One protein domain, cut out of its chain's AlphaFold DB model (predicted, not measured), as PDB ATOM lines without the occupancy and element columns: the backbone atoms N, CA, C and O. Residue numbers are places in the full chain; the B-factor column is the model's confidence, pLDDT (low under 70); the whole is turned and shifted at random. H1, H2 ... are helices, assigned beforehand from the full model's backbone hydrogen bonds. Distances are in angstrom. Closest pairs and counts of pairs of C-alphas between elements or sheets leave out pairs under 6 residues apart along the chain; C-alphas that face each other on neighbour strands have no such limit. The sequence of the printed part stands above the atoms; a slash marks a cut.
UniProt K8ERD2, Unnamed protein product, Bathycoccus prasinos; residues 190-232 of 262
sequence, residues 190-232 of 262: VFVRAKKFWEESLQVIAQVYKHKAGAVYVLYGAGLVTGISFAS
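Overview. This is residues 190 to 232 of the 262 residues of the protein "Unnamed protein product" of Bathycoccus prasinos (UniProt K8ERD2). Two helices make an open V, H1 and H2, joined at its point by the short link of residues 209 to 214, with the arms spreading away from it and nothing packed between them. The V is flat, spanning 33 by 32 by 5 A. The printed part has 43 residues with two named helices, H1 then H2, and no named strand: the class is all helix. It is loose, with a radius of gyration of the C-alphas of 12.9 A.

Along the chain. Find C-alpha 190 at (57.010, -34.176, -20.531); from there H1, residues 190 to 208, runs 27.1 A. H2, residues 215 to 232, runs 25.8 A and ends at C-alpha 232, (33.761, -33.874, -32.436).

Arrangement. Look at Val 208 and Ala 215: H1 and H2 are close but not clearly touching, and these are their closest C-alphas, 5.6 A apart. The helices run opposite ways at a steep tilt of 40 degrees. In H1 and H2 every O i to N i+4 pair is within hydrogen-bond range. Residues 190 to 204 of H1 and 220 to 232 of H2 stand free.

Size, cuts and confidence. The C-alphas of Val 190 and Ala 213 are the two farthest apart, at 35.6 A. The printed part has no cut. Mean pLDDT of the printed part is 73.6; residue 190 and residues 203 to 216 are under 70.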
ATOM      1  N   VAL A 190      58.384 -34.550 -20.180       66.81
ATOM      2  CA  VAL A 190      57.010 -34.176 -20.531       66.81
ATOM      3  C   VAL A 190      56.259 -33.530 -19.360       66.81
ATOM      4  O   VAL A 190      55.646 -32.489 -19.555       66.81
ATOM      5  N   PHE A 191      56.340 -34.072 -18.143       71.69
ATOM      6  CA  PHE A 191      55.624 -33.551 -16.974       71.69
ATOM      7  C   PHE A 191      56.196 -32.209 -16.499       71.69
ATOM      8  O   PHE A 191      55.451 -31.329 -16.080       71.69
ATOM      9  N   VAL A 192      57.511 -32.002 -16.641       71.06
ATOM     10  CA  VAL A 192      58.160 -30.710 -16.348       71.06
ATOM     11  C   VAL A 192      57.742 -29.647 -17.365       71.06
ATOM     12  O   VAL A 192      57.412 -28.526 -16.985       71.06
ATOM     13  N   ARG A 193      57.698 -30.002 -18.658       74.31
ATOM     14  CA  ARG A 193      57.192 -29.109 -19.714       74.31
ATOM     15  C   ARG A 193      55.703 -28.814 -19.539       74.31
ATOM     16  O   ARG A 193      55.309 -27.665 -19.699       74.31
ATOM     17  N   ALA A 194      54.905 -29.810 -19.160       73.56
ATOM     18  CA  ALA A 194      53.477 -29.654 -18.907       73.56
ATOM     19  C   ALA A 194      53.211 -28.769 -17.683       73.56
ATOM     20  O   ALA A 194      52.383 -27.869 -17.757       73.56
ATOM     21  N   LYS A 195      53.959 -28.958 -16.588       78.25
ATOM     22  CA  LYS A 195      53.863 -28.109 -15.397       78.25
ATOM     23  C   LYS A 195      54.251 -26.664 -15.706       78.25
ATOM     24  O   LYS A 195      53.513 -25.757 -15.340       78.25
ATOM     25  N   LYS A 196      55.351 -26.454 -16.437       79.69
ATOM     26  CA  LYS A 196      55.779 -25.115 -16.865       79.69
ATOM     27  C   LYS A 196      54.734 -24.444 -17.757       79.69
ATOM     28  O   LYS A 196      54.388 -23.294 -17.526       79.69
ATOM     29  N   PHE A 197      54.179 -25.181 -18.717       77.81
ATOM     30  CA  PHE A 197      53.103 -24.691 -19.574       77.81
ATOM     31  C   PHE A 197      51.838 -24.340 -18.775       77.81
ATOM     32  O   PHE A 197      51.205 -23.318 -19.036       77.81
ATOM     33  N   TRP A 198      51.483 -25.150 -17.773       74.88
ATOM     34  CA  TRP A 198      50.329 -24.901 -16.907       74.88
ATOM     35  C   TRP A 198      50.531 -23.663 -16.021       74.88
ATOM     36  O   TRP A 198      49.633 -22.832 -15.909       74.88
ATOM     37  N   GLU A 199      51.717 -23.495 -15.432       76.88
ATOM     38  CA  GLU A 199      52.063 -22.320 -14.619       76.88
ATOM     39  C   GLU A 199      52.128 -21.032 -15.460       76.88
ATOM     40  O   GLU A 199      51.595 -20.003 -15.044       76.88
ATOM     41  N   GLU A 200      52.689 -21.087 -16.673       75.00
ATOM     42  CA  GLU A 200      52.707 -19.959 -17.619       75.00
ATOM     43  C   GLU A 200      51.292 -19.594 -18.104       75.00
ATOM     44  O   GLU A 200      50.949 -18.415 -18.212       75.00
ATOM     45  N   SER A 201      50.424 -20.587 -18.309       72.94
ATOM     46  CA  SER A 201      49.030 -20.356 -18.708       72.94
ATOM     47  C   SER A 201      48.216 -19.672 -17.606       72.94
ATOM     48  O   SER A 201      47.410 -18.783 -17.890       72.94
ATOM     49  N   LEU A 202      48.448 -20.017 -16.335       71.50
ATOM     50  CA  LEU A 202      47.760 -19.384 -15.204       71.50
ATOM     51  C   LEU A 202      48.116 -17.898 -15.052       71.50
ATOM     52  O   LEU A 202      47.254 -17.105 -14.667       71.50
ATOM     53  N   GLN A 203      49.338 -17.486 -15.402       68.62
ATOM     54  CA  GLN A 203      49.727 -16.071 -15.357       68.62
ATOM     55  C   GLN A 203      49.004 -15.225 -16.413       68.62
ATOM     56  O   GLN A 203      48.593 -14.097 -16.126       68.62
ATOM     57  N   VAL A 204      48.781 -15.777 -17.608       68.06
ATOM     58  CA  VAL A 204      47.995 -15.116 -18.662       68.06
ATOM     59  C   VAL A 204      46.526 -15.000 -18.247       68.06
ATOM     60  O   VAL A 204      45.916 -13.942 -18.406       68.06
ATOM     61  N   ILE A 205      45.965 -16.044 -17.629       65.38
ATOM     62  CA  ILE A 205      44.582 -16.036 -17.128       65.38
ATOM     63  C   ILE A 205      44.405 -14.989 -16.013       65.38
ATOM     64  O   ILE A 205      43.413 -14.259 -16.006       65.38
ATOM     65  N   ALA A 206      45.385 -14.837 -15.117       65.44
ATOM     66  CA  ALA A 206      45.347 -13.835 -14.050       65.44
ATOM     67  C   ALA A 206      45.367 -12.380 -14.570       65.44
ATOM     68  O   ALA A 206      44.744 -11.504 -13.967       65.44
ATOM     69  N   GLN A 207      46.039 -12.112 -15.697       65.19
ATOM     70  CA  GLN A 207      46.026 -10.801 -16.365       65.19
ATOM     71  C   GLN A 207      44.654 -10.490 -16.982       65.19
ATOM     72  O   GLN A 207      44.139  -9.383 -16.817       65.19
ATOM     73  N   VAL A 208      44.018 -11.477 -17.621       62.12
ATOM     74  CA  VAL A 208      42.687 -11.326 -18.238       62.12
ATOM     75  C   VAL A 208      41.598 -11.072 -17.185       62.12
ATOM     76  O   VAL A 208      40.697 -10.266 -17.415       62.12
ATOM     77  N   TYR A 209      41.711 -11.664 -15.991       61.00
ATOM     78  CA  TYR A 209      40.750 -11.473 -14.895       61.00
ATOM     79  C   TYR A 209      40.765 -10.075 -14.248       61.00
ATOM     80  O   TYR A 209      39.794  -9.706 -13.583       61.00
ATOM     81  N   LYS A 210      41.808  -9.256 -14.456       64.19
ATOM     82  CA  LYS A 210      41.817  -7.860 -13.976       64.19
ATOM     83  C   LYS A 210      40.868  -6.948 -14.765       64.19
ATOM     84  O   LYS A 210      40.378  -5.967 -14.209       64.19
ATOM     85  N   HIS A 211      40.534  -7.288 -16.011       64.56
ATOM     86  CA  HIS A 211      39.523  -6.576 -16.796       64.56
ATOM     87  C   HIS A 211      38.160  -7.274 -16.668       64.56
ATOM     88  O   HIS A 211      37.812  -8.149 -17.461       64.56
ATOM     89  N   LYS A 212      37.359  -6.853 -15.675       58.03
ATOM     90  CA  LYS A 212      36.046  -7.448 -15.332       58.03
ATOM     91  C   LYS A 212      35.069  -7.602 -16.513       58.03
ATOM     92  O   LYS A 212      34.217  -8.478 -16.460       58.03
ATOM     93  N   ALA A 213      35.192  -6.793 -17.568       60.19
ATOM     94  CA  ALA A 213      34.295  -6.841 -18.729       60.19
ATOM     95  C   ALA A 213      34.753  -7.798 -19.857       60.19
ATOM     96  O   ALA A 213      33.919  -8.282 -20.615       60.19
ATOM     97  N   GLY A 214      36.055  -8.099 -19.973       60.59
ATOM     98  CA  GLY A 214      36.603  -8.934 -21.057       60.59
ATOM     99  C   GLY A 214      36.754 -10.417 -20.699       60.59
ATOM    100  O   GLY A 214      36.690 -11.278 -21.575       60.59
ATOM    101  N   ALA A 215      36.907 -10.731 -19.409       65.25
ATOM    102  CA  ALA A 215      37.155 -12.094 -18.937       65.25
ATOM    103  C   ALA A 215      35.989 -13.061 -19.215       65.25
ATOM    104  O   ALA A 215      36.217 -14.227 -19.535       65.25
ATOM    105  N   VAL A 216      34.745 -12.574 -19.157       68.94
ATOM    106  CA  VAL A 216      33.544 -13.396 -19.383       68.94
ATOM    107  C   VAL A 216      33.485 -13.906 -20.827       68.94
ATOM    108  O   VAL A 216      33.240 -15.089 -21.047       68.94
ATOM    109  N   TYR A 217      33.792 -13.056 -21.812       71.75
ATOM    110  CA  TYR A 217      33.777 -13.442 -23.228       71.75
ATOM    111  C   TYR A 217      34.913 -14.399 -23.599       71.75
ATOM    112  O   TYR A 217      34.709 -15.307 -24.402       71.75
ATOM    113  N   VAL A 218      36.090 -14.247 -22.985       74.25
ATOM    114  CA  VAL A 218      37.234 -15.144 -23.224       74.25
ATOM    115  C   VAL A 218      36.967 -16.540 -22.657       74.25
ATOM    116  O   VAL A 218      37.250 -17.533 -23.325       74.25
ATOM    117  N   LEU A 219      36.364 -16.638 -21.470       75.50
ATOM    118  CA  LEU A 219      35.984 -17.928 -20.883       75.50
ATOM    119  C   LEU A 219      34.847 -18.597 -21.656       75.50
ATOM    120  O   LEU A 219      34.900 -19.804 -21.886       75.50
ATOM    121  N   TYR A 220      33.859 -17.822 -22.111       77.75
ATOM    122  CA  TYR A 220      32.772 -18.347 -22.934       77.75
ATOM    123  C   TYR A 220      33.286 -18.845 -24.293       77.75
ATOM    124  O   TYR A 220      32.920 -19.932 -24.733       77.75
ATOM    125  N   GLY A 221      34.210 -18.110 -24.924       80.75
ATOM    126  CA  GLY A 221      34.866 -18.521 -26.166       80.75
ATOM    127  C   GLY A 221      35.729 -19.776 -26.002       80.75
ATOM    128  O   GLY A 221      35.605 -20.714 -26.788       80.75
ATOM    129  N   ALA A 222      36.557 -19.842 -24.954       77.88
ATOM    130  CA  ALA A 222      37.388 -21.014 -24.672       77.88
ATOM    131  C   ALA A 222      36.542 -22.260 -24.347       77.88
ATOM    132  O   ALA A 222      36.839 -23.352 -24.837       77.88
ATOM    133  N   GLY A 223      35.457 -22.099 -23.584       82.94
ATOM    134  CA  GLY A 223      34.490 -23.163 -23.297       82.94
ATOM    135  C   GLY A 223      33.783 -23.688 -24.551       82.94
ATOM    136  O   GLY A 223      33.626 -24.894 -24.717       82.94
ATOM    137  N   LEU A 224      33.418 -22.801 -25.479       83.75
ATOM    138  CA  LEU A 224      32.747 -23.179 -26.723       83.75
ATOM    139  C   LEU A 224      33.693 -23.951 -27.661       83.75
ATOM    140  O   LEU A 224      33.319 -24.996 -28.189       83.75
ATOM    141  N   VAL A 225      34.945 -23.505 -27.807       85.06
ATOM    142  CA  VAL A 225      35.945 -24.194 -28.646       85.06
ATOM    143  C   VAL A 225      36.299 -25.567 -28.072       85.06
ATOM    144  O   VAL A 225      36.290 -26.562 -28.795       85.06
ATOM    145  N   THR A 226      36.552 -25.644 -26.764       82.00
ATOM    146  CA  THR A 226      36.848 -26.924 -26.099       82.00
ATOM    147  C   THR A 226      35.658 -27.881 -26.146       82.00
ATOM    148  O   THR A 226      35.851 -29.068 -26.413       82.00
ATOM    149  N   GLY A 227      34.432 -27.372 -25.999       87.31
ATOM    150  CA  GLY A 227      33.200 -28.142 -26.155       87.31
ATOM    151  C   GLY A 227      33.011 -28.707 -27.565       87.31
ATOM    152  O   GLY A 227      32.714 -29.892 -27.706       87.31
ATOM    153  N   ILE A 228      33.251 -27.914 -28.618       84.00
ATOM    154  CA  ILE A 228      33.164 -28.383 -30.014       84.00
ATOM    155  C   ILE A 228      34.223 -29.454 -30.304       84.00
ATOM    156  O   ILE A 228      33.921 -30.459 -30.956       84.00
ATOM    157  N   SER A 229      35.452 -29.281 -29.808       84.12
ATOM    158  CA  SER A 229      36.509 -30.283 -29.976       84.12
ATOM    159  C   SER A 229      36.177 -31.591 -29.258       84.12
ATOM    160  O   SER A 229      36.330 -32.658 -29.853       84.12
ATOM    161  N   PHE A 230      35.660 -31.529 -28.026       86.06
ATOM    162  CA  PHE A 230      35.224 -32.721 -27.292       86.06
ATOM    163  C   PHE A 230      34.012 -33.397 -27.942       86.06
ATOM    164  O   PHE A 230      33.999 -34.620 -28.059       86.06
ATOM    165  N   ALA A 231      33.032 -32.634 -28.434       85.50
ATOM    166  CA  ALA A 231      31.874 -33.174 -29.146       85.50
ATOM    167  C   ALA A 231      32.268 -33.844 -30.473       85.50
ATOM    168  O   ALA A 231      31.743 -34.905 -30.805       85.50
ATOM    169  N   SER A 232      33.233 -33.277 -31.201       83.69
ATOM    170  CA  SER A 232      33.761 -33.874 -32.436       83.69
ATOM    171  C   SER A 232      34.494 -35.186 -32.156       83.69
ATOM    172  O   SER A 232      34.268 -36.180 -32.844       83.69
TER     173      SER A 232